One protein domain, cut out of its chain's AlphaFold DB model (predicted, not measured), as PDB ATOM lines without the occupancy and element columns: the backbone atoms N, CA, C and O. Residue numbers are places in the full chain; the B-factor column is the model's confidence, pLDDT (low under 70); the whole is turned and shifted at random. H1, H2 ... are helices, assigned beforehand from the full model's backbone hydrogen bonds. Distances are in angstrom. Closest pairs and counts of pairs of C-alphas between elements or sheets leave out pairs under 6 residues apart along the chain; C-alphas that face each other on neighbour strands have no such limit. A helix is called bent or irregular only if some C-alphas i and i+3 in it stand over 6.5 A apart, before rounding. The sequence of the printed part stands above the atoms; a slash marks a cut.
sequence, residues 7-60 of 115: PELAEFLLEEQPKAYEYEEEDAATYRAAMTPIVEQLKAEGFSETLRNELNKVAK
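What this domain is: This is residues 7 to 60 of the 115 residues of an uncharacterized protein of Thauera propionica (UniProt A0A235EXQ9). Three helices run up and down beside one another, with the long, bent helix H2 at the corner of an open V: H1 packs along one side of it and H3 packs on its second arm, H2b, while H1 and H3 stay apart. The turn from H2 into H3, residues 44 to 49, stands free at one end. The printed part has 54 residues with three named helices, in the order H1, H2, H3, and no named strand; the class is all helix. It is compact, with a radius of gyration of the C-alphas of 10.7 A, and spans 31 by 21 by 16 A.

Where its parts are: H1 covers residues 7 to 20 and is 18.6 A long, from C-alpha 7 at (215.089, 194.128, 160.941) to C-alpha 20 at (206.090, 186.398, 175.224). H1 is neither bent nor irregular, but only just: C-alphas 14 and 17 are 6.5 A apart. H2, residues 25 to 45, was assigned as one helix by its hydrogen bonds but is bent, with C-alphas 34 and 37 6.8 A apart. Its arms are H2a, residues 25 to 34, 14.3 A long, and H2b, residues 37 to 45, 12.0 A long. H3, residues 49 to 59, is 14.9 A long and ends with C-alpha 59 at (217.893, 183.054, 175.316).

How they stand to each other: H2a and H2b stand at a steep tilt of 39 degrees. H1 and H2a form a helical hairpin at a shallow tilt of 30 degrees, opposite ways; H1 touches H2a with residues 14 to 18 alone, and the closest C-alphas, of Leu 14 and Arg 32, are 5.6 A apart. H1 touches H2b with residues 7 to 13 alone, at a shallow tilt of 23 degrees, opposite ways; the closest C-alphas, of Ala 10 and Val 39, are 5.6 A apart. H2b and H3 form a second helical hairpin and touch at a shallow tilt of 24 degrees, opposite ways, with the closest C-alphas, of Ile 38 and Leu 51, 6.5 A apart. H2a and H3 are close but not clearly touching; their closest C-alphas, of Ala 34 and Val 58, are 6.7 A apart. H1 and H3 are apart. Each O i to N i+4 pair is within hydrogen-bond range in H2a, H2b and H3, and 7 of 10 are in H1.

The domain as a whole: The two C-alphas farthest apart, of Glu 24 and Glu 45, are 30.9 A apart. The printed part has no cut, and both links, H1 to H2 and H2 to H3, are tight. The mean pLDDT of the printed part is 91.5, and residue 60 is under 70.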
ATOM      1  N   PRO A   7     215.589 193.098 160.033       94.38
ATOM      2  CA  PRO A   7     215.089 194.128 160.941       94.38
ATOM      3  C   PRO A   7     213.854 193.723 161.752       94.38
ATOM      4  O   PRO A   7     213.804 194.043 162.936       94.38
ATOM      5  N   GLU A   8     212.905 192.999 161.157       94.50
ATOM      6  CA  GLU A   8     211.718 192.512 161.874       94.50
ATOM      7  C   GLU A   8     212.061 191.417 162.881       94.50
ATOM      8  O   GLU A   8     211.642 191.490 164.033       94.50
ATOM      9  N   LEU A   9     212.887 190.439 162.490       94.25
ATOM     10  CA  LEU A   9     213.406 189.433 163.422       94.25
ATOM     11  C   LEU A   9     214.124 190.103 164.605       94.25
ATOM     12  O   LEU A   9     213.937 189.727 165.758       94.25
ATOM     13  N   ALA A  10     214.945 191.108 164.322       93.88
ATOM     14  CA  ALA A  10     215.671 191.873 165.321       93.88
ATOM     15  C   ALA A  10     214.752 192.598 166.315       93.88
ATOM     16  O   ALA A  10     215.014 192.575 167.517       93.88
ATOM     17  N   GLU A  11     213.699 193.249 165.820       94.31
ATOM     18  CA  GLU A  11     212.688 193.893 166.660       94.31
ATOM     19  C   GLU A  11     211.953 192.861 167.517       94.31
ATOM     20  O   GLU A  11     211.847 193.035 168.730       94.31
ATOM     21  N   PHE A  12     211.544 191.740 166.920       92.88
ATOM     22  CA  PHE A  12     210.902 190.653 167.649       92.88
ATOM     23  C   PHE A  12     211.784 190.121 168.785       92.88
ATOM     24  O   PHE A  12     211.317 189.972 169.915       92.88
ATOM     25  N   LEU A  13     213.069 189.872 168.511       92.38
ATOM     26  CA  LEU A  13     214.017 189.368 169.504       92.38
ATOM     27  C   LEU A  13     214.217 190.332 170.675       92.38
ATOM     28  O   LEU A  13     214.449 189.858 171.783       92.38
ATOM     29  N   LEU A  14     214.160 191.647 170.448       93.25
ATOM     30  CA  LEU A  14     214.382 192.657 171.486       93.25
ATOM     31  C   LEU A  14     213.113 193.003 172.266       93.25
ATOM     32  O   LEU A  14     213.179 193.157 173.483       93.25
ATOM     33  N   GLU A  15     211.980 193.138 171.583       92.00
ATOM     34  CA  GLU A  15     210.781 193.746 172.161       92.00
ATOM     35  C   GLU A  15     209.653 192.750 172.402       92.00
ATOM     36  O   GLU A  15     208.994 192.814 173.438       92.00
ATOM     37  N   GLU A  16     209.417 191.822 171.477       90.62
ATOM     38  CA  GLU A  16     208.268 190.914 171.563       90.62
ATOM     39  C   GLU A  16     208.583 189.663 172.369       90.62
ATOM     40  O   GLU A  16     207.765 189.192 173.158       90.62
ATOM     41  N   GLN A  17     209.796 189.144 172.234       87.38
ATOM     42  CA  GLN A  17     210.173 187.914 172.901       87.38
ATOM     43  C   GLN A  17     210.207 188.041 174.441       87.38
ATOM     44  O   GLN A  17     209.606 187.184 175.088       87.38
ATOM     45  N   PRO A  18     210.767 189.096 175.069       87.38
ATOM     46  CA  PRO A  18     210.672 189.249 176.526       87.38
ATOM     47  C   PRO A  18     209.229 189.293 177.037       87.38
ATOM     48  O   PRO A  18     208.941 188.766 178.109       87.38
ATOM     49  N   LYS A  19     208.309 189.875 176.254       88.06
ATOM     50  CA  LYS A  19     206.875 189.906 176.579       88.06
ATOM     51  C   LYS A  19     206.257 188.514 176.485       88.06
ATOM     52  O   LYS A  19     205.491 188.136 177.362       88.06
ATOM     53  N   ALA A  20     206.603 187.751 175.446       86.50
ATOM     54  CA  ALA A  20     206.090 186.398 175.224       86.50
ATOM     55  C   ALA A  20     206.467 185.420 176.350       86.50
ATOM     56  O   ALA A  20     205.718 184.485 176.618       86.50
ATOM     57  N   TYR A  21     207.600 185.655 177.016       84.06
ATOM     58  CA  TYR A  21     208.073 184.860 178.152       84.06
ATOM     59  C   TYR A  21     207.902 185.559 179.508       84.06
ATOM     60  O   TYR A  21     208.508 185.131 180.485       84.06
ATOM     61  N   GLU A  22     207.090 186.619 179.566       85.94
ATOM     62  CA  GLU A  22     206.703 187.303 180.807       85.94
ATOM     63  C   GLU A  22     207.895 187.769 181.667       85.94
ATOM     64  O   GLU A  22     207.874 187.671 182.892       85.94
ATOM     65  N   TYR A  23     208.950 188.287 181.031       84.56
ATOM     66  CA  TYR A  23     210.094 188.838 181.757       84.56
ATOM     67  C   TYR A  23     209.660 190.047 182.594       84.56
ATOM     68  O   TYR A  23     209.017 190.972 182.089       84.56
ATOM     69  N   GLU A  24     210.090 190.076 183.856       87.62
ATOM     70  CA  GLU A  24     209.981 191.259 184.709       87.62
ATOM     71  C   GLU A  24     210.796 192.421 184.120       87.62
ATOM     72  O   GLU A  24     211.752 192.214 183.370       87.62
ATOM     73  N   GLU A  25     210.453 193.665 184.461       84.75
ATOM     74  CA  GLU A  25     211.049 194.856 183.831       84.75
ATOM     75  C   GLU A  25     212.589 194.894 183.940       84.75
ATOM     76  O   GLU A  25     213.280 195.224 182.971       84.75
ATOM     77  N   GLU A  26     213.135 194.495 185.093       85.81
ATOM     78  CA  GLU A  26     214.584 194.439 185.342       85.81
ATOM     79  C   GLU A  26     215.278 193.339 184.515       85.81
ATOM     80  O   GLU A  26     216.355 193.557 183.941       85.81
ATOM     81  N   ASP A  27     214.636 192.177 184.380       88.12
ATOM     82  CA  ASP A  27     215.142 191.056 183.590       88.12
ATOM     83  C   ASP A  27     215.030 191.346 182.089       88.12
ATOM     84  O   ASP A  27     215.956 191.056 181.329       88.12
ATOM     85  N   ALA A  28     213.947 191.992 181.651       88.94
ATOM     86  CA  ALA A  28     213.745 192.427 180.273       88.94
ATOM     87  C   ALA A  28     214.778 193.485 179.855       88.94
ATOM     88  O   ALA A  28     215.268 193.470 178.724       88.94
ATOM     89  N   ALA A  29     215.141 194.406 180.755       90.56
ATOM     90  CA  ALA A  29     216.215 195.367 180.513       90.56
ATOM     91  C   ALA A  29     217.580 194.672 180.382       90.56
ATOM     92  O   ALA A  29     218.335 194.963 179.450       90.56
ATOM     93  N   THR A  30     217.873 193.716 181.268       91.62
ATOM     94  CA  THR A  30     219.117 192.929 181.236       91.62
ATOM     95  C   THR A  30     219.218 192.091 179.962       91.62
ATOM     96  O   THR A  30     220.247 192.102 179.283       91.62
ATOM     97  N   TYR A  31     218.130 191.417 179.595       92.06
ATOM     98  CA  TYR A  31     218.024 190.652 178.363       92.06
ATOM     99  C   TYR A  31     218.242 191.543 177.130       92.06
ATOM    100  O   TYR A  31     219.088 191.227 176.295       92.06
ATOM    101  N   ARG A  32     217.554 192.693 177.033       92.75
ATOM    102  CA  ARG A  32     217.711 193.621 175.899       92.75
ATOM    103  C   ARG A  32     219.138 194.138 175.777       92.75
ATOM    104  O   ARG A  32     219.674 194.174 174.671       92.75
ATOM    105  N   ALA A  33     219.780 194.482 176.892       94.06
ATOM    106  CA  ALA A  33     221.174 194.914 176.892       94.06
ATOM    107  C   ALA A  33     222.122 193.820 176.363       94.06
ATOM    108  O   ALA A  33     223.037 194.124 175.600       94.06
ATOM    109  N   ALA A  34     221.883 192.553 176.716       93.75
ATOM    110  CA  ALA A  34     222.670 191.421 176.227       93.75
ATOM    111  C   ALA A  34     222.368 191.058 174.759       93.75
ATOM    112  O   ALA A  34     223.274 190.661 174.028       93.75
ATOM    113  N   MET A  35     221.116 191.207 174.317       94.75
ATOM    114  CA  MET A  35     220.666 190.851 172.967       94.75
ATOM    115  C   MET A  35     220.992 191.927 171.916       94.75
ATOM    116  O   MET A  35     221.224 191.602 170.753       94.75
ATOM    117  N   THR A  36     221.064 193.201 172.314       96.19
ATOM    118  CA  THR A  36     221.364 194.339 171.421       96.19
ATOM    119  C   THR A  36     222.602 194.124 170.538       96.19
ATOM    120  O   THR A  36     222.450 194.203 169.319       96.19
ATOM    121  N   PRO A  37     223.802 193.806 171.070       96.62
ATOM    122  CA  PRO A  37     224.990 193.640 170.226       96.62
ATOM    123  C   PRO A  37     224.855 192.486 169.221       96.62
ATOM    124  O   PRO A  37     225.332 192.592 168.094       96.62
ATOM    125  N   ILE A  38     224.158 191.409 169.595       95.94
ATOM    126  CA  ILE A  38     223.920 190.247 168.725       95.94
ATOM    127  C   ILE A  38     223.032 190.656 167.549       95.94
ATOM    128  O   ILE A  38     223.312 190.329 166.398       95.94
ATOM    129  N   VAL A  39     221.971 191.407 167.837       95.31
ATOM    130  CA  VAL A  39     221.039 191.916 166.832       95.31
ATOM    131  C   VAL A  39     221.697 192.951 165.912       95.31
ATOM    132  O   VAL A  39     221.436 192.956 164.709       95.31
ATOM    133  N   GLU A  40     222.558 193.822 166.439       96.38
ATOM    134  CA  GLU A  40     223.337 194.763 165.625       96.38
ATOM    135  C   GLU A  40     224.271 194.028 164.660       96.38
ATOM    136  O   GLU A  40     224.314 194.361 163.474       96.38
ATOM    137  N   GLN A  41     224.958 192.989 165.136       96.25
ATOM    138  CA  GLN A  41     225.831 192.186 164.289       96.25
ATOM    139  C   GLN A  41     225.037 191.362 163.266       96.25
ATOM    140  O   GLN A  41     225.419 191.320 162.099       96.25
ATOM    141  N   LEU A  42     223.883 190.804 163.645       95.19
ATOM    142  CA  LEU A  42     222.960 190.130 162.724       95.19
ATOM    143  C   LEU A  42     222.512 191.064 161.587       95.19
ATOM    144  O   LEU A  42     222.473 190.653 160.430       95.19
ATOM    145  N   LYS A  43     222.208 192.333 161.888       94.44
ATOM    146  CA  LYS A  43     221.853 193.340 160.871       94.44
ATOM    147  C   LYS A  43     223.015 193.674 159.936       94.44
ATOM    148  O   LYS A  43     222.773 193.993 158.774       94.44
ATOM    149  N   ALA A  44     224.247 193.654 160.440       95.12
ATOM    150  CA  ALA A  44     225.434 194.029 159.679       95.12
ATOM    151  C   ALA A  44     225.978 192.884 158.809       95.12
ATOM    152  O   ALA A  44     226.378 193.115 157.670       95.12
ATOM    153  N   GLU A  45     226.006 191.668 159.351       94.00
ATOM    154  CA  GLU A  45     226.720 190.522 158.775       94.00
ATOM    155  C   GLU A  45     225.784 189.406 158.287       94.00
ATOM    156  O   GLU A  45     226.210 188.552 157.509       94.00
ATOM    157  N   GLY A  46     224.510 189.422 158.690       92.75
ATOM    158  CA  GLY A  46     223.548 188.365 158.387       92.75
ATOM    159  C   GLY A  46     223.651 187.160 159.326       92.75
ATOM    160  O   GLY A  46     224.243 187.221 160.406       92.75
ATOM    161  N   PHE A  47     223.018 186.051 158.933       92.25
ATOM    162  CA  PHE A  47     222.958 184.836 159.747       92.25
ATOM    163  C   PHE A  47     224.317 184.135 159.827       92.25
ATOM    164  O   PHE A  47     224.993 183.926 158.821       92.25
ATOM    165  N   SER A  48     224.704 183.709 161.031       92.81
ATOM    166  CA  SER A  48     225.875 182.854 161.228       92.81
ATOM    167  C   SER A  48     225.692 181.905 162.408       92.81
ATOM    168  O   SER A  48     224.978 182.201 163.365       92.81
ATOM    169  N   GLU A  49     226.368 180.758 162.378       91.25
ATOM    170  CA  GLU A  49     226.328 179.807 163.497       91.25
ATOM    171  C   GLU A  49     226.913 180.396 164.785       91.25
ATOM    172  O   GLU A  49     226.439 180.105 165.884       91.25
ATOM    173  N   THR A  50     227.923 181.263 164.675       93.75
ATOM    174  CA  THR A  50     228.498 181.962 165.832       93.75
ATOM    175  C   THR A  50     227.446 182.821 166.523       93.75
ATOM    176  O   THR A  50     227.220 182.660 167.721       93.75
ATOM    177  N   LEU A  51     226.749 183.661 165.756       95.00
ATOM    178  CA  LEU A  51     225.710 184.537 166.283       95.00
ATOM    179  C   LEU A  51     224.518 183.742 166.843       95.00
ATOM    180  O   LEU A  51     223.968 184.126 167.872       95.00
ATOM    181  N   ARG A  52     224.170 182.589 166.248       93.94
ATOM    182  CA  ARG A  52     223.104 181.710 166.766       93.94
ATOM    183  C   ARG A  52     223.455 181.192 168.149       93.94
ATOM    184  O   ARG A  52     222.635 181.193 169.063       93.94
ATOM    185  N   ASN A  53     224.699 180.746 168.300       93.38
ATOM    186  CA  ASN A  53     225.212 180.231 169.559       93.38
ATOM    187  C   ASN A  53     225.293 181.320 170.631       93.38
ATOM    188  O   ASN A  53     225.070 181.033 171.805       93.38
ATOM    189  N   GLU A  54     225.618 182.557 170.260       94.50
ATOM    190  CA  GLU A  54     225.586 183.701 171.175       94.50
ATOM    191  C   GLU A  54     224.160 184.051 171.593       94.50
ATOM    192  O   GLU A  54     223.894 184.143 172.793       94.50
ATOM    193  N   LEU A  55     223.230 184.116 170.638       93.69
ATOM    194  CA  LEU A  55     221.807 184.312 170.906       93.69
ATOM    195  C   LEU A  55     221.284 183.246 171.871       93.69
ATOM    196  O   LEU A  55     220.700 183.582 172.899       93.69
ATOM    197  N   ASN A  56     221.569 181.968 171.612       93.12
ATOM    198  CA  ASN A  56     221.132 180.855 172.460       93.12
ATOM    199  C   ASN A  56     221.719 180.895 173.877       93.12
ATOM    200  O   ASN A  56     221.121 180.345 174.798       93.12
ATOM    201  N   LYS A  57     222.873 181.539 174.102       92.81
ATOM    202  CA  LYS A  57     223.393 181.746 175.467       92.81
ATOM    203  C   LYS A  57     222.567 182.774 176.234       92.81
ATOM    204  O   LYS A  57     222.390 182.597 177.435       92.81
ATOM    205  N   VAL A  58     222.071 183.807 175.553       91.19
ATOM    206  CA  VAL A  58     221.208 184.844 176.139       91.19
ATOM    207  C   VAL A  58     219.780 184.319 176.328       91.19
ATOM    208  O   VAL A  58     219.189 184.510 177.385       91.19
ATOM    209  N   ALA A  59     219.257 183.586 175.343       85.75
ATOM    210  CA  ALA A  59     217.893 183.054 175.316       85.75
ATOM    211  C   ALA A  59     217.653 181.819 176.204       85.75
ATOM    212  O   ALA A  59     216.504 181.449 176.428       85.75
ATOM    213  N   LYS A  60     218.714 181.176 176.712       68.25
ATOM    214  CA  LYS A  60     218.717 179.813 177.284       68.25
ATOM    215  C   LYS A  60     217.730 179.528 178.426       68.25
ATOM    216  O   LYS A  60     217.565 178.368 178.792       68.25
TER     217      LYS A  60